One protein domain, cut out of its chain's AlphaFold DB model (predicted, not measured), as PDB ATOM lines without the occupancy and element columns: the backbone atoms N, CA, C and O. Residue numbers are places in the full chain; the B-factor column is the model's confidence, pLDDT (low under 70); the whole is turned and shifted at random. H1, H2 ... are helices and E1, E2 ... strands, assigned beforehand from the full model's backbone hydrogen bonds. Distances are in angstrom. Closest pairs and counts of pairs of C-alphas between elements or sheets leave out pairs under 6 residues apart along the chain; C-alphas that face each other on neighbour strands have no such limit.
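Overview. This is residues 220 to 337 of the 462 residues of an uncharacterized protein of Deltaproteobacteria bacterium (UniProt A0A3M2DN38). Two sheets face to face make a sandwich with strands crossed at 44 degrees: a strongly twisted sheet of E3, E4, E1 and E7 covers a smaller one of E2, E5 and E6. The short helix H1 sits at one end and only grazes the larger sheet, while the long link from E2 to E3, residues 249 to 270, reaches as far as 24 A from the mean of the C-alphas and folds back. The 118 printed residues hold one named helix and seven named strands, along the chain E1 H1 E2 E3 E4 E5 E6 E7; the sheet E3 E4 E1 E7 is mixed and the sheet E2 E5 E6 is antiparallel. The class is mostly strand, though under half of the residues are in named elements; the whole is compact, with a radius of gyration of the C-alphas of 14.4 A and spans of 38 by 34 by 23 A.

Arrangement. Begin with E1, residues 220 to 228, an inner strand. Its parallel neighbour is the edge strand E7, residues 329 to 336, at 21 degrees; find N 223 and O 330 2.8 A apart. Its antiparallel neighbour is E4, residues 279 to 286, at 159 degrees, with N 222 and O 282 2.8 A apart. E4 bends by 51 degrees at residue 283 and forms a hairpin with E3, residues 271 to 273, where N 273 and O 279 are 2.8 A apart. H1, residues 237 to 240, only grazes this sheet; its closest C-alphas to E3 are those of Ala 240 and Leu 272, 7.6 A apart. H1 is too short for an O i to N i+4 pair, and its one O i to N i+3 pair is within range. In the other sheet E2, residues 243 to 248, is antiparallel to E5, residues 297 to 304, with N 246 and O 301 2.9 A apart. E5 forms a hairpin with E6, residues 310 to 315, with N 300 and O 312 2.8 A apart. Across the sandwich, the closest C-alphas of E5 and E7 are those of Gly 300 and Ala 334, 5.3 A apart.

Along the chain. Find C-alpha 220 at (-42.236, -50.230, 45.775); E1 runs 26.0 A to C-alpha 228 at (-54.906, -36.424, 27.805). H1 spans 4.9 A, E2 16.3 A, E3 6.4 A, E4 20.2 A, E5 22.5 A and E6 17.1 A. E7 runs 22.0 A and ends at C-alpha 336, (-50.034, -37.563, 27.106).

Size, cuts and confidence. The two C-alphas farthest apart are those of Gly 256 and Ala 276, 44.0 A. The printed part has no cut. The links E2 to E3 and E6 to E7 are long. Look for pLDDT under 70 at residues 289 to 290, 305 to 306 and 318 to 328.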
ATOM      1  N   VAL A 220     -41.314 -51.345  45.950       81.81
ATOM      2  CA  VAL A 220     -42.236 -50.230  45.775       81.81
ATOM      3  C   VAL A 220     -43.250 -50.629  44.718       81.81
ATOM      4  O   VAL A 220     -42.882 -51.127  43.653       81.81
ATOM      5  N   ASP A 221     -44.525 -50.399  45.001       88.44
ATOM      6  CA  ASP A 221     -45.572 -50.483  43.993       88.44
ATOM      7  C   ASP A 221     -45.567 -49.187  43.178       88.44
ATOM      8  O   ASP A 221     -45.746 -48.091  43.705       88.44
ATOM      9  N   LEU A 222     -45.333 -49.291  41.878       92.06
ATOM     10  CA  LEU A 222     -45.316 -48.155  40.970       92.06
ATOM     11  C   LEU A 222     -46.646 -48.080  40.235       92.06
ATOM     12  O   LEU A 222     -47.090 -49.063  39.644       92.06
ATOM     13  N   ARG A 223     -47.257 -46.898  40.221       95.00
ATOM     14  CA  ARG A 223     -48.506 -46.634  39.513       95.00
ATOM     15  C   ARG A 223     -48.428 -45.323  38.741       95.00
ATOM     16  O   ARG A 223     -47.928 -44.324  39.252       95.00
ATOM     17  N   ALA A 224     -48.996 -45.304  37.541       96.12
ATOM     18  CA  ALA A 224     -49.261 -44.082  36.796       96.12
ATOM     19  C   ALA A 224     -50.690 -44.067  36.248       96.12
ATOM     20  O   ALA A 224     -51.123 -45.028  35.603       96.12
ATOM     21  N   ASP A 225     -51.376 -42.944  36.438       96.00
ATOM     22  CA  ASP A 225     -52.632 -42.631  35.764       96.00
ATOM     23  C   ASP A 225     -52.338 -41.619  34.641       96.00
ATOM     24  O   ASP A 225     -51.669 -40.607  34.849       96.00
ATOM     25  N   VAL A 226     -52.777 -41.914  33.409       96.44
ATOM     26  CA  VAL A 226     -52.476 -41.072  32.237       96.44
ATOM     27  C   VAL A 226     -53.714 -40.323  31.770       96.44
ATOM     28  O   VAL A 226     -54.710 -40.909  31.347       96.44
ATOM     29  N   SER A 227     -53.601 -39.001  31.746       95.62
ATOM     30  CA  SER A 227     -54.614 -38.096  31.212       95.62
ATOM     31  C   SER A 227     -54.183 -37.477  29.884       95.62
ATOM     32  O   SER A 227     -53.010 -37.188  29.635       95.62
ATOM     33  N   ASN A 228     -55.150 -37.183  29.023       94.50
ATOM     34  CA  ASN A 228     -54.906 -36.424  27.805       94.50
ATOM     35  C   ASN A 228     -54.756 -34.931  28.135       94.50
ATOM     36  O   ASN A 228     -55.694 -34.294  28.608       94.50
ATOM     37  N   LEU A 229     -53.592 -34.330  27.863       94.50
ATOM     38  CA  LEU A 229     -53.340 -32.921  28.184       94.50
ATOM     39  C   LEU A 229     -54.330 -31.975  27.492       94.50
ATOM     40  O   LEU A 229     -54.639 -30.923  28.053       94.50
ATOM     41  N   HIS A 230     -54.812 -32.334  26.296       93.19
ATOM     42  CA  HIS A 230     -55.698 -31.518  25.465       93.19
ATOM     43  C   HIS A 230     -57.173 -31.624  25.860       93.19
ATOM     44  O   HIS A 230     -57.849 -30.601  25.987       93.19
ATOM     45  N   THR A 231     -57.681 -32.832  26.092       92.06
ATOM     46  CA  THR A 231     -59.092 -33.025  26.474       92.06
ATOM     47  C   THR A 231     -59.305 -33.045  27.980       92.06
ATOM     48  O   THR A 231     -60.424 -32.817  28.423       92.06
ATOM     49  N   ARG A 232     -58.239 -33.280  28.758       87.31
ATOM     50  CA  ARG A 232     -58.248 -33.446  30.222       87.31
ATOM     51  C   ARG A 232     -59.053 -34.641  30.717       87.31
ATOM     52  O   ARG A 232     -59.365 -34.714  31.899       87.31
ATOM     53  N   LEU A 233     -59.377 -35.555  29.814       90.81
ATOM     54  CA  LEU A 233     -60.023 -36.813  30.136       90.81
ATOM     55  C   LEU A 233     -58.967 -37.904  30.268       90.81
ATOM     56  O   LEU A 233     -57.913 -37.835  29.621       90.81
ATOM     57  N   ASP A 234     -59.300 -38.920  31.056       92.56
ATOM     58  CA  ASP A 234     -58.587 -40.189  31.049       92.56
ATOM     59  C   ASP A 234     -58.486 -40.702  29.614       92.56
ATOM     60  O   ASP A 234     -59.425 -40.580  28.813       92.56
ATOM     61  N   VAL A 235     -57.336 -41.274  29.280       93.75
ATOM     62  CA  VAL A 235     -57.160 -41.885  27.967       93.75
ATOM     63  C   VAL A 235     -58.084 -43.090  27.821       93.75
ATOM     64  O   VAL A 235     -58.310 -43.866  28.749       93.75
ATOM     65  N   THR A 236     -58.639 -43.265  26.628       94.19
ATOM     66  CA  THR A 236     -59.446 -44.447  26.323       94.19
ATOM     67  C   THR A 236     -58.575 -45.702  26.335       94.19
ATOM     68  O   THR A 236     -57.371 -45.637  26.099       94.19
ATOM     69  N   LEU A 237     -59.171 -46.885  26.520       94.12
ATOM     70  CA  LEU A 237     -58.415 -48.145  26.455       94.12
ATOM     71  C   LEU A 237     -57.671 -48.324  25.116       94.12
ATOM     72  O   LEU A 237     -56.570 -48.867  25.093       94.12
ATOM     73  N   ALA A 238     -58.259 -47.864  24.009       92.31
ATOM     74  CA  ALA A 238     -57.634 -47.940  22.691       92.31
ATOM     75  C   ALA A 238     -56.394 -47.038  22.586       92.31
ATOM     76  O   ALA A 238     -55.389 -47.451  22.013       92.31
ATOM     77  N   GLU A 239     -56.449 -45.831  23.155       93.12
ATOM     78  CA  GLU A 239     -55.281 -44.951  23.263       93.12
ATOM     79  C   GLU A 239     -54.244 -45.554  24.212       93.12
ATOM     80  O   GLU A 239     -53.082 -45.656  23.837       93.12
ATOM     81  N   ALA A 240     -54.664 -46.039  25.384       94.75
ATOM     82  CA  ALA A 240     -53.791 -46.640  26.390       94.75
ATOM     83  C   ALA A 240     -52.948 -47.797  25.829       94.75
ATOM     84  O   ALA A 240     -51.755 -47.885  26.103       94.75
ATOM     85  N   GLN A 241     -53.533 -48.648  24.982       94.00
ATOM     86  CA  GLN A 241     -52.823 -49.747  24.314       94.00
ATOM     87  C   GLN A 241     -51.713 -49.287  23.354       94.00
ATOM     88  O   GLN A 241     -50.849 -50.088  22.998       94.00
ATOM     89  N   ALA A 242     -51.741 -48.030  22.912       92.44
ATOM     90  CA  ALA A 242     -50.744 -47.445  22.020       92.44
ATOM     91  C   ALA A 242     -49.663 -46.630  22.759       92.44
ATOM     92  O   ALA A 242     -48.759 -46.097  22.108       92.44
ATOM     93  N   LEU A 243     -49.752 -46.510  24.089       94.25
ATOM     94  CA  LEU A 243     -48.812 -45.753  24.913       94.25
ATOM     95  C   LEU A 243     -47.802 -46.684  25.588       94.25
ATOM     96  O   LEU A 243     -48.172 -47.687  26.193       94.25
ATOM     97  N   GLY A 244     -46.525 -46.305  25.543       94.88
ATOM     98  CA  GLY A 244     -45.534 -46.790  26.501       94.88
ATOM     99  C   GLY A 244     -45.502 -45.857  27.705       94.88
ATOM    100  O   GLY A 244     -45.350 -44.647  27.522       94.88
ATOM    101  N   VAL A 245     -45.634 -46.395  28.916       96.31
ATOM    102  CA  VAL A 245     -45.581 -45.609  30.157       96.31
ATOM    103  C   VAL A 245     -44.470 -46.141  31.037       96.31
ATOM    104  O   VAL A 245     -44.345 -47.348  31.247       96.31
ATOM    105  N   ARG A 246     -43.631 -45.226  31.513       96.00
ATOM    106  CA  ARG A 246     -42.491 -45.542  32.365       96.00
ATOM    107  C   ARG A 246     -42.417 -44.584  33.537       96.00
ATOM    108  O   ARG A 246     -42.824 -43.435  33.401       96.00
ATOM    109  N   ILE A 247     -41.849 -45.030  34.646       95.06
ATOM    110  CA  ILE A 247     -41.543 -44.186  35.801       95.06
ATOM    111  C   ILE A 247     -40.041 -44.204  36.050       95.06
ATOM    112  O   ILE A 247     -39.398 -45.244  35.939       95.06
ATOM    113  N   GLY A 248     -39.475 -43.055  36.397       92.19
ATOM    114  CA  GLY A 248     -38.105 -42.987  36.882       92.19
ATOM    115  C   GLY A 248     -37.778 -41.651  37.523       92.19
ATOM    116  O   GLY A 248     -38.520 -40.673  37.402       92.19
ATOM    117  N   GLN A 249     -36.651 -41.625  38.220       91.50
ATOM    118  CA  GLN A 249     -36.141 -40.437  38.887       91.50
ATOM    119  C   GLN A 249     -35.177 -39.690  37.953       91.50
ATOM    120  O   GLN A 249     -34.245 -40.297  37.419       91.50
ATOM    121  N   PRO A 250     -35.351 -38.374  37.738       91.81
ATOM    122  CA  PRO A 250     -34.368 -37.570  37.027       91.81
ATOM    123  C   PRO A 250     -33.030 -37.574  37.755       91.81
ATOM    124  O   PRO A 250     -32.961 -37.300  38.955       91.81
ATOM    125  N   THR A 251     -31.953 -37.797  37.011       90.06
ATOM    126  CA  THR A 251     -30.591 -37.754  37.540       90.06
ATOM    127  C   THR A 251     -29.859 -36.523  37.015       90.06
ATOM    128  O   THR A 251     -30.096 -36.092  35.881       90.06
ATOM    129  N   PRO A 252     -28.989 -35.892  37.821       89.12
ATOM    130  CA  PRO A 252     -28.157 -34.811  37.321       89.12
ATOM    131  C   PRO A 252     -27.201 -35.363  36.255       89.12
ATOM    132  O   PRO A 252     -26.621 -36.437  36.418       89.12
ATOM    133  N   VAL A 253     -27.011 -34.615  35.163       86.44
ATOM    134  CA  VAL A 253     -26.161 -35.035  34.028       86.44
ATOM    135  C   VAL A 253     -24.739 -35.374  34.496       86.44
ATOM    136  O   VAL A 253     -24.119 -36.317  34.008       86.44
ATOM    137  N   ALA A 254     -24.241 -34.621  35.475       84.38
ATOM    138  CA  ALA A 254     -23.010 -34.881  36.206       84.38
ATOM    139  C   ALA A 254     -23.175 -34.444  37.673       84.38
ATOM    140  O   ALA A 254     -24.003 -33.575  37.956       84.38
ATOM    141  N   PRO A 255     -22.381 -34.984  38.615       83.38
ATOM    142  CA  PRO A 255     -22.392 -34.529  40.002       83.38
ATOM    143  C   PRO A 255     -22.213 -33.005  40.103       83.38
ATOM    144  O   PRO A 255     -21.229 -32.451  39.614       83.38
ATOM    145  N   GLY A 256     -23.181 -32.323  40.722       76.81
ATOM    146  CA  GLY A 256     -23.194 -30.861  40.865       76.81
ATOM    147  C   GLY A 256     -23.675 -30.071  39.636       76.81
ATOM    148  O   GLY A 256     -23.718 -28.842  39.702       76.81
ATOM    149  N   ASP A 257     -24.050 -30.728  38.533       82.12
ATOM    150  CA  ASP A 257     -24.665 -30.069  37.377       82.12
ATOM    151  C   ASP A 257     -26.136 -29.727  37.691       82.12
ATOM    152  O   ASP A 257     -26.883 -30.597  38.143       82.12
ATOM    153  N   PRO A 258     -26.590 -28.481  37.462       81.94
ATOM    154  CA  PRO A 258     -27.994 -28.111  37.649       81.94
ATOM    155  C   PRO A 258     -28.931 -28.700  36.582       81.94
ATOM    156  O   PRO A 258     -30.148 -28.536  36.687       81.94
ATOM    157  N   ARG A 259     -28.393 -29.329  35.530       86.88
ATOM    158  CA  ARG A 259     -29.171 -29.989  34.478       86.88
ATOM    159  C   ARG A 259     -29.478 -31.422  34.871       86.88
ATOM    160  O   ARG A 259     -28.591 -32.161  35.293       86.88
ATOM    161  N   TYR A 260     -30.723 -31.812  34.636       92.31
ATOM    162  CA  TYR A 260     -31.228 -33.147  34.913       92.31
ATOM    163  C   TYR A 260     -31.635 -33.833  33.619       92.31
ATOM    164  O   TYR A 260     -32.033 -33.186  32.646       92.31
ATOM    165  N   GLU A 261     -31.548 -35.150  33.611       93.00
ATOM    166  CA  GLU A 261     -31.999 -35.981  32.514       93.00
ATOM    167  C   GLU A 261     -32.744 -37.208  33.029       93.00
ATOM    168  O   GLU A 261     -32.490 -37.708  34.123       93.00
ATOM    169  N   LEU A 262     -33.670 -37.696  32.210       89.94
ATOM    170  CA  LEU A 262     -34.240 -39.026  32.364       89.94
ATOM    171  C   LEU A 262     -33.459 -39.949  31.437       89.94
ATOM    172  O   LEU A 262     -33.486 -39.791  30.211       89.94
ATOM    173  N   ARG A 263     -32.694 -40.868  32.023       87.88
ATOM    174  CA  ARG A 263     -31.907 -41.828  31.255       87.88
ATOM    175  C   ARG A 263     -32.766 -43.057  30.974       87.88
ATOM    176  O   ARG A 263     -33.369 -43.574  31.907       87.88
ATOM    177  N   PRO A 264     -32.817 -43.564  29.732       85.88
ATOM    178  CA  PRO A 264     -33.669 -44.703  29.397       85.88
ATOM    179  C   PRO A 264     -33.447 -45.951  30.262       85.88
ATOM    180  O   PRO A 264     -34.398 -46.687  30.485       85.88
ATOM    181  N   GLN A 265     -32.222 -46.183  30.743       83.12
ATOM    182  CA  GLN A 265     -31.892 -47.316  31.612       83.12
ATOM    183  C   GLN A 265     -32.379 -47.169  33.062       83.12
ATOM    184  O   GLN A 265     -32.481 -48.173  33.756       83.12
ATOM    185  N   ASP A 266     -32.690 -45.944  33.495       84.38
ATOM    186  CA  ASP A 266     -33.187 -45.645  34.846       84.38
ATOM    187  C   ASP A 266     -34.730 -45.589  34.870       84.38
ATOM    188  O   ASP A 266     -35.340 -45.283  35.894       84.38
ATOM    189  N   LEU A 267     -35.376 -45.846  33.724       89.44
ATOM    190  CA  LEU A 267     -36.826 -45.869  33.576       89.44
ATOM    191  C   LEU A 267     -37.355 -47.298  33.706       89.44
ATOM    192  O   LEU A 267     -36.924 -48.205  32.994       89.44
ATOM    193  N   ILE A 268     -38.361 -47.466  34.553       92.31
ATOM    194  CA  ILE A 268     -39.068 -48.725  34.772       92.31
ATOM    195  C   ILE A 268     -40.340 -48.697  33.934       92.31
ATOM    196  O   ILE A 268     -41.152 -47.781  34.058       92.31
ATOM    197  N   GLU A 269     -40.492 -49.670  33.040       94.69
ATOM    198  CA  GLU A 269     -41.694 -49.813  32.221       94.69
ATOM    199  C   GLU A 269     -42.829 -50.420  33.039       94.69
ATOM    200  O   GLU A 269     -42.616 -51.388  33.760       94.69
ATOM    201  N   LEU A 270     -44.018 -49.830  32.928       95.31
ATOM    202  CA  LEU A 270     -45.185 -50.248  33.692       95.31
ATOM    203  C   LEU A 270     -46.152 -51.068  32.833       95.31
ATOM    204  O   LEU A 270     -46.390 -50.751  31.662       95.31
ATOM    205  N   GLY A 271     -46.766 -52.088  33.432       95.00
ATOM    206  CA  GLY A 271     -47.785 -52.908  32.789       95.00
ATOM    207  C   GLY A 271     -49.141 -52.204  32.706       95.00
ATOM    208  O   GLY A 271     -49.618 -51.630  33.679       95.00
ATOM    209  N   LEU A 272     -49.806 -52.273  31.549       96.56
ATOM    210  CA  LEU A 272     -51.163 -51.738  31.388       96.56
ATOM    211  C   LEU A 272     -52.198 -52.628  32.093       96.56
ATOM    212  O   LEU A 272     -52.436 -53.769  31.689       96.56
ATOM    213  N   MET A 273     -52.904 -52.056  33.063       94.94
ATOM    214  CA  MET A 273     -54.061 -52.641  33.729       94.94
ATOM    215  C   MET A 273     -55.346 -52.148  33.056       94.94
ATOM    216  O   MET A 273     -55.746 -50.987  33.166       94.94
ATOM    217  N   ALA A 274     -56.011 -53.046  32.327       88.06
ATOM    218  CA  ALA A 274     -57.249 -52.720  31.628       88.06
ATOM    219  C   ALA A 274     -58.405 -52.512  32.626       88.06
ATOM    220  O   ALA A 274     -58.824 -53.444  33.313       88.06
ATOM    221  N   GLY A 275     -58.950 -51.296  32.660       88.44
ATOM    222  CA  GLY A 275     -60.071 -50.893  33.510       88.44
ATOM    223  C   GLY A 275     -61.001 -49.900  32.809       88.44
ATOM    224  O   GLY A 275     -60.832 -49.605  31.626       88.44
ATOM    225  N   ALA A 276     -62.007 -49.396  33.536       86.81
ATOM    226  CA  ALA A 276     -62.857 -48.302  33.047       86.81
ATOM    227  C   ALA A 276     -62.036 -47.020  32.824       86.81
ATOM    228  O   ALA A 276     -62.199 -46.363  31.799       86.81
ATOM    229  N   THR A 277     -61.116 -46.753  33.752       92.19
ATOM    230  CA  THR A 277     -59.979 -45.849  33.593       92.19
ATOM    231  C   THR A 277     -58.734 -46.734  33.496       92.19
ATOM    232  O   THR A 277     -58.490 -47.508  34.426       92.19
ATOM    233  N   PRO A 278     -58.013 -46.739  32.362       94.38
ATOM    234  CA  PRO A 278     -56.767 -47.482  32.234       94.38
ATOM    235  C   PRO A 278     -55.696 -46.922  33.175       94.38
ATOM    236  O   PRO A 278     -55.491 -45.713  33.225       94.38
ATOM    237  N   THR A 279     -54.991 -47.815  33.862       95.94
ATOM    238  CA  THR A 279     -53.897 -47.482  34.785       95.94
ATOM    239  C   THR A 279     -52.674 -48.304  34.404       95.94
ATOM    240  O   THR A 279     -52.810 -49.421  33.904       95.94
ATOM    241  N   TRP A 280     -51.478 -47.774  34.641       97.06
ATOM    242  CA  TRP A 280     -50.232 -48.509  34.482       97.06
ATOM    243  C   TRP A 280     -49.659 -48.831  35.848       97.06
ATOM    244  O   TRP A 280     -49.576 -47.948  36.697       97.06
ATOM    245  N   GLU A 281     -49.291 -50.086  36.067       95.12
ATOM    246  CA  GLU A 281     -48.854 -50.567  37.369       95.12
ATOM    247  C   GLU A 281     -47.720 -51.579  37.218       95.12
ATOM    248  O   GLU A 281     -47.724 -52.402  36.301       95.12
ATOM    249  N   GLU A 282     -46.767 -51.525  38.139       91.94
ATOM    250  CA  GLU A 282     -45.810 -52.594  38.395       91.94
ATOM    251  C   GLU A 282     -45.696 -52.765  39.910       91.94
ATOM    252  O   GLU A 282     -45.592 -51.781  40.640       91.94
ATOM    253  N   ARG A 283     -45.757 -54.006  40.391       87.19
ATOM    254  CA  ARG A 283     -45.760 -54.305  41.827       87.19
ATOM    255  C   ARG A 283     -44.437 -54.856  42.284       87.19
ATOM    256  O   ARG A 283     -43.717 -55.482  41.509       87.19
ATOM    257  N   ASP A 284     -44.181 -54.681  43.571       80.19
ATOM    258  CA  ASP A 284     -43.024 -55.246  44.247       80.19
ATOM    259  C   ASP A 284     -41.688 -54.906  43.546       80.19
ATOM    260  O   ASP A 284     -40.758 -55.720  43.493       80.19
ATOM    261  N   VAL A 285     -41.577 -53.698  42.977       82.06
ATOM    262  CA  VAL A 285     -40.401 -53.303  42.200       82.06
ATOM    263  C   VAL A 285     -39.225 -53.089  43.131       82.06
ATOM    264  O   VAL A 285     -39.255 -52.217  43.995       82.06
ATOM    265  N   VAL A 286     -38.167 -53.870  42.931       77.50
ATOM    266  CA  VAL A 286     -36.905 -53.710  43.654       77.50
ATOM    267  C   VAL A 286     -36.169 -52.490  43.117       77.50
ATOM    268  O   VAL A 286     -35.710 -52.493  41.972       77.50
ATOM    269  N   VAL A 287     -36.027 -51.472  43.960       74.44
ATOM    270  CA  VAL A 287     -35.357 -50.210  43.627       74.44
ATOM    271  C   VAL A 287     -34.144 -49.988  44.543       74.44
ATOM    272  O   VAL A 287     -34.107 -50.551  45.639       74.44
ATOM    273  N   PRO A 288     -33.119 -49.230  44.107       70.75
ATOM    274  CA  PRO A 288     -32.046 -48.771  44.991       70.75
ATOM    275  C   PRO A 288     -32.590 -47.997  46.202       70.75
ATOM    276  O   PRO A 288     -33.631 -47.354  46.095       70.75
ATOM    277  N   ASP A 289     -31.883 -48.011  47.333       64.75
ATOM    278  CA  ASP A 289     -32.371 -47.412  48.589       64.75
ATOM    279  C   ASP A 289     -32.601 -45.892  48.526       64.75
ATOM    280  O   ASP A 289     -33.388 -45.346  49.303       64.75
ATOM    281  N   ASP A 290     -31.925 -45.204  47.606       66.75
ATOM    282  CA  ASP A 290     -32.071 -43.774  47.342       66.75
ATOM    283  C   ASP A 290     -33.080 -43.455  46.227       66.75
ATOM    284  O   ASP A 290     -33.506 -42.302  46.092       66.75
ATOM    285  N   ALA A 291     -33.492 -44.458  45.449       70.00
ATOM    286  CA  ALA A 291     -34.481 -44.291  44.400       70.00
ATOM    287  C   ALA A 291     -35.880 -44.162  45.010       70.00
ATOM    288  O   ALA A 291     -36.291 -44.959  45.851       70.00
ATOM    289  N   PHE A 292     -36.627 -43.151  44.565       78.75
ATOM    290  CA  PHE A 292     -38.008 -42.905  45.001       78.75
ATOM    291  C   PHE A 292     -38.182 -42.625  46.503       78.75
ATOM    292  O   PHE A 292     -39.283 -42.748  47.041       78.75
ATOM    293  N   ALA A 293     -37.117 -42.209  47.193       76.25
ATOM    294  CA  ALA A 293     -37.209 -41.770  48.581       76.25
ATOM    295  C   ALA A 293     -38.167 -40.571  48.736       76.25
ATOM    296  O   ALA A 293     -38.333 -39.768  47.814       76.25
ATOM    297  N   VAL A 294     -38.764 -40.400  49.918       70.44
ATOM    298  CA  VAL A 294     -39.556 -39.200  50.237       70.44
ATOM    299  C   VAL A 294     -38.731 -37.938  49.961       70.44
ATOM    300  O   VAL A 294     -37.562 -37.839  50.340       70.44
ATOM    301  N   GLY A 295     -39.334 -36.964  49.281       76.19
ATOM    302  CA  GLY A 295     -38.672 -35.735  48.846       76.19
ATOM    303  C   GLY A 295     -37.838 -35.874  47.566       76.19
ATOM    304  O   GLY A 295     -37.230 -34.890  47.132       76.19
ATOM    305  N   SER A 296     -37.801 -37.055  46.943       83.62
ATOM    306  CA  SER A 296     -37.289 -37.226  45.580       83.62
ATOM    307  C   SER A 296     -38.345 -36.825  44.545       83.62
ATOM    308  O   SER A 296     -39.545 -36.917  44.795       83.62
ATOM    309  N   ASP A 297     -37.898 -36.352  43.380       88.81
ATOM    310  CA  ASP A 297     -38.793 -36.078  42.253       88.81
ATOM    311  C   ASP A 297     -38.868 -37.310  41.367       88.81
ATOM    312  O   ASP A 297     -37.842 -37.885  40.999       88.81
ATOM    313  N   VAL A 298     -40.081 -37.671  40.978       92.25
ATOM    314  CA  VAL A 298     -40.360 -38.843  40.164       92.25
ATOM    315  C   VAL A 298     -41.176 -38.432  38.965       92.25
ATOM    316  O   VAL A 298     -42.131 -37.670  39.083       92.25
ATOM    317  N   CYS A 299     -40.775 -38.918  37.794       95.19
ATOM    318  CA  CYS A 299     -41.415 -38.562  36.544       95.19
ATOM    319  C   CYS A 299     -42.109 -39.760  35.913       95.19
ATOM    320  O   CYS A 299     -41.485 -40.791  35.660       95.19
ATOM    321  N   GLY A 300     -43.380 -39.567  35.573       94.94
ATOM    322  CA  GLY A 300     -44.117 -40.403  34.642       94.94
ATOM    323  C   GLY A 300     -43.786 -39.971  33.218       94.94
ATOM    324  O   GLY A 300     -44.031 -38.826  32.829       94.94
ATOM    325  N   VAL A 301     -43.204 -40.880  32.442       95.50
ATOM    326  CA  VAL A 301     -42.844 -40.689  31.038       95.50
ATOM    327  C   VAL A 301     -43.832 -41.438  30.166       95.50
ATOM    328  O   VAL A 301     -43.870 -42.668  30.163       95.50
ATOM    329  N   VAL A 302     -44.588 -40.692  29.374       95.88
ATOM    330  CA  VAL A 302     -45.519 -41.230  28.391       95.88
ATOM    331  C   VAL A 302     -44.912 -41.079  27.005       95.88
ATOM    332  O   VAL A 302     -44.563 -39.982  26.569       95.88
ATOM    333  N   THR A 303     -44.784 -42.195  26.296       92.06
ATOM    334  CA  THR A 303     -44.280 -42.239  24.924       92.06
ATOM    335  C   THR A 303     -45.389 -42.745  24.007       92.06
ATOM    336  O   THR A 303     -45.632 -43.955  23.945       92.06
ATOM    337  N   PRO A 304     -46.085 -41.848  23.292       80.94
ATOM    338  CA  PRO A 304     -46.947 -42.256  22.191       80.94
ATOM    339  C   PRO A 304     -46.118 -42.932  21.087       80.94
ATOM    340  O   PRO A 304     -44.937 -42.630  20.896       80.94
ATOM    341  N   PHE A 305     -46.715 -43.879  20.362       63.00
ATOM    342  CA  PHE A 305     -46.015 -44.685  19.357       63.00
ATOM    343  C   PHE A 305     -45.228 -43.829  18.341       63.00
ATOM    344  O   PHE A 305     -45.806 -43.163  17.483       63.00
ATOM    345  N   GLY A 306     -43.891 -43.871  18.422       61.72
ATOM    346  CA  GLY A 306     -42.988 -43.183  17.491       61.72
ATOM    347  C   GLY A 306     -42.867 -41.664  17.673       61.72
ATOM    348  O   GLY A 306     -42.241 -41.018  16.830       61.72
ATOM    349  N   SER A 307     -43.433 -41.088  18.736       75.62
ATOM    350  CA  SER A 307     -43.331 -39.656  19.031       75.62
ATOM    351  C   SER A 307     -42.279 -39.350  20.105       75.62
ATOM    352  O   SER A 307     -41.590 -40.231  20.616       75.62
ATOM    353  N   GLN A 308     -42.141 -38.066  20.436       85.19
ATOM    354  CA  GLN A 308     -41.262 -37.611  21.513       85.19
ATOM    355  C   GLN A 308     -41.806 -38.039  22.886       85.19
ATOM    356  O   GLN A 308     -43.028 -38.029  23.067       85.19
ATOM    357  N   PRO A 309     -40.927 -38.390  23.844       90.31
ATOM    358  CA  PRO A 309     -41.336 -38.698  25.205       90.31
ATOM    359  C   PRO A 309     -41.823 -37.434  25.919       90.31
ATOM    360  O   PRO A 309     -41.202 -36.366  25.846       90.31
ATOM    361  N   VAL A 310     -42.934 -37.581  26.632       93.25
ATOM    362  CA  VAL A 310     -43.559 -36.537  27.441       93.25
ATOM    363  C   VAL A 310     -43.406 -36.921  28.907       93.25
ATOM    364  O   VAL A 310     -43.844 -37.995  29.303       93.25
ATOM    365  N   ALA A 311     -42.773 -36.068  29.707       94.38
ATOM    366  CA  ALA A 311     -42.547 -36.293  31.128       94.38
ATOM    367  C   ALA A 311     -43.402 -35.344  31.975       94.38
ATOM    368  O   ALA A 311     -43.440 -34.139  31.729       94.38
ATOM    369  N   THR A 312     -44.050 -35.889  32.997       94.62
ATOM    370  CA  THR A 312     -44.691 -35.129  34.078       94.62
ATOM    371  C   THR A 312     -44.033 -35.563  35.374       94.62
ATOM    372  O   THR A 312     -43.870 -36.762  35.577       94.62
ATOM    373  N   CYS A 313     -43.590 -34.615  36.196       93.31
ATOM    374  CA  CYS A 313     -42.783 -34.906  37.375       93.31
ATOM    375  C   CYS A 313     -43.440 -34.362  38.629       93.31
ATOM    376  O   CYS A 313     -43.910 -33.224  38.635       93.31
ATOM    377  N   GLU A 314     -43.414 -35.164  39.681       89.88
ATOM    378  CA  GLU A 314     -44.047 -34.875  40.958       89.88
ATOM    379  C   GLU A 314     -43.085 -35.219  42.095       89.88
ATOM    380  O   GLU A 314     -42.193 -36.058  41.952       89.88
ATOM    381  N   LEU A 315     -43.236 -34.531  43.223       86.19
ATOM    382  CA  LEU A 315     -42.464 -34.828  44.421       86.19
ATOM    383  C   LEU A 315     -43.105 -36.022  45.129       86.19
ATOM    384  O   LEU A 315     -44.300 -35.982  45.418       86.19
ATOM    385  N   VAL A 316     -42.312 -37.035  45.472       82.56
ATOM    386  CA  VAL A 316     -42.767 -38.105  46.362       82.56
ATOM    387  C   VAL A 316     -42.977 -37.500  47.739       82.56
ATOM    388  O   VAL A 316     -42.027 -37.073  48.404       82.56
ATOM    389  N   VAL A 317     -44.235 -37.423  48.146       79.81
ATOM    390  CA  VAL A 317     -44.630 -36.986  49.480       79.81
ATOM    391  C   VAL A 317     -44.777 -38.199  50.382       79.81
ATOM    392  O   VAL A 317     -45.153 -39.277  49.922       79.81
ATOM    393  N   ASP A 318     -44.439 -38.021  51.655       66.56
ATOM    394  CA  ASP A 318     -44.760 -39.018  52.668       66.56
ATOM    395  C   ASP A 318     -46.278 -39.036  52.826       66.56
ATOM    396  O   ASP A 318     -46.888 -37.977  53.007       66.56
ATOM    397  N   ASP A 319     -46.888 -40.208  52.711       61.72
ATOM    398  CA  ASP A 319     -48.282 -40.351  53.104       61.72
ATOM    399  C   ASP A 319     -48.253 -40.557  54.620       61.72
ATOM    400  O   ASP A 319     -47.629 -41.509  55.089       61.72
ATOM    401  N   ASP A 320     -48.902 -39.677  55.391       52.44
ATOM    402  CA  ASP A 320     -48.844 -39.632  56.868       52.44
ATOM    403  C   ASP A 320     -49.246 -40.971  57.557       52.44
ATOM    404  O   ASP A 320     -49.156 -41.110  58.779       52.44
ATOM    405  N   GLU A 321     -49.715 -41.964  56.791       54.25
ATOM    406  CA  GLU A 321     -50.104 -43.304  57.238       54.25
ATOM    407  C   GLU A 321     -49.053 -44.404  56.992       54.25
ATOM    408  O   GLU A 321     -49.251 -45.539  57.447       54.25
ATOM    409  N   VAL A 322     -47.941 -44.123  56.301       54.28
ATOM    410  CA  VAL A 322     -46.895 -45.128  56.055       54.28
ATOM    411  C   VAL A 322     -45.795 -44.996  57.118       54.28
ATOM    412  O   VAL A 322     -45.304 -43.901  57.358       54.28
ATOM    413  N   PRO A 323     -45.424 -46.080  57.831       52.50
ATOM    414  CA  PRO A 323     -44.411 -46.016  58.888       52.50
ATOM    415  C   PRO A 323     -43.080 -45.435  58.385       52.50
ATOM    416  O   PRO A 323     -42.722 -45.703  57.239       52.50
ATOM    417  N   ASP A 324     -42.378 -44.728  59.292       53.38
ATOM    418  CA  ASP A 324     -41.199 -43.823  59.194       53.38
ATOM    419  C   ASP A 324     -40.059 -44.135  58.188       53.38
ATOM    420  O   ASP A 324     -39.040 -43.443  58.154       53.38
ATOM    421  N   ASN A 325     -40.146 -45.190  57.386       50.00
ATOM    422  CA  ASN A 325     -39.063 -45.687  56.555       50.00
ATOM    423  C   ASN A 325     -39.484 -46.446  55.281       50.00
ATOM    424  O   ASN A 325     -38.623 -47.102  54.690       50.00
ATOM    425  N   ALA A 326     -40.726 -46.353  54.792       54.44
ATOM    426  CA  ALA A 326     -41.079 -46.967  53.504       54.44
ATOM    427  C   ALA A 326     -42.061 -46.130  52.676       54.44
ATOM    428  O   ALA A 326     -43.196 -45.946  53.079       54.44
ATOM    429  N   VAL A 327     -41.682 -45.744  51.455       58.53
ATOM    430  CA  VAL A 327     -42.672 -45.439  50.411       58.53
ATOM    431  C   VAL A 327     -43.105 -46.785  49.851       58.53
ATOM    432  O   VAL A 327     -42.346 -47.429  49.134       58.53
ATOM    433  N   ARG A 328     -44.290 -47.270  50.235       69.06
ATOM    434  CA  ARG A 328     -44.796 -48.554  49.718       69.06
ATOM    435  C   ARG A 328     -45.361 -48.436  48.312       69.06
ATOM    436  O   ARG A 328     -45.372 -49.425  47.590       69.06
ATOM    437  N   ALA A 329     -45.818 -47.246  47.937       83.31
ATOM    438  CA  ALA A 329     -46.369 -46.991  46.622       83.31
ATOM    439  C   ALA A 329     -45.962 -45.606  46.121       83.31
ATOM    440  O   ALA A 329     -46.046 -44.625  46.857       83.31
ATOM    441  N   VAL A 330     -45.553 -45.532  44.861       89.19
ATOM    442  CA  VAL A 330     -45.332 -44.283  44.135       89.19
ATOM    443  C   VAL A 330     -46.428 -44.166  43.096       89.19
ATOM    444  O   VAL A 330     -46.563 -45.027  42.226       89.19
ATOM    445  N   HIS A 331     -47.200 -43.088  43.182       92.31
ATOM    446  CA  HIS A 331     -48.217 -42.750  42.203       92.31
ATOM    447  C   HIS A 331     -47.827 -41.461  41.483       92.31
ATOM    448  O   HIS A 331     -47.450 -40.499  42.146       92.31
ATOM    449  N   VAL A 332     -47.906 -41.454  40.150       92.38
ATOM    450  CA  VAL A 332     -47.675 -40.253  39.339       92.38
ATOM    451  C   VAL A 332     -48.857 -39.992  38.414       92.38
ATOM    452  O   VAL A 332     -49.221 -40.860  37.614       92.38
ATOM    453  N   ASP A 333     -49.380 -38.769  38.452       93.38
ATOM    454  CA  ASP A 333     -50.342 -38.290  37.462       93.38
ATOM    455  C   ASP A 333     -49.589 -37.819  36.206       93.38
ATOM    456  O   ASP A 333     -48.931 -36.777  36.169       93.38
ATOM    457  N   ALA A 334     -49.658 -38.609  35.136       94.94
ATOM    458  CA  ALA A 334     -48.921 -38.357  33.908       94.94
ATOM    459  C   ALA A 334     -49.816 -37.801  32.792       94.94
ATOM    460  O   ALA A 334     -51.010 -38.087  32.688       94.94
ATOM    461  N   PHE A 335     -49.217 -37.025  31.886       95.25
ATOM    462  CA  PHE A 335     -49.919 -36.476  30.729       95.25
ATOM    463  C   PHE A 335     -49.394 -37.027  29.411       95.25
ATOM    464  O   PHE A 335     -48.192 -37.034  29.151       95.25
ATOM    465  N   MET A 336     -50.321 -37.393  28.527       94.31
ATOM    466  CA  MET A 336     -50.034 -37.563  27.106       94.31
ATOM    467  C   MET A 336     -50.398 -36.298  26.322       94.31
ATOM    468  O   MET A 336     -51.336 -35.573  26.666       94.31
ATOM    469  N   VAL A 337     -49.704 -36.062  25.210       92.94
ATOM    470  CA  VAL A 337     -50.091 -35.053  24.215       92.94
ATOM    471  C   VAL A 337     -50.492 -35.795  22.942       92.94
ATOM    472  O   VAL A 337     -49.672 -36.561  22.433       92.94
TER     473      VAL A 337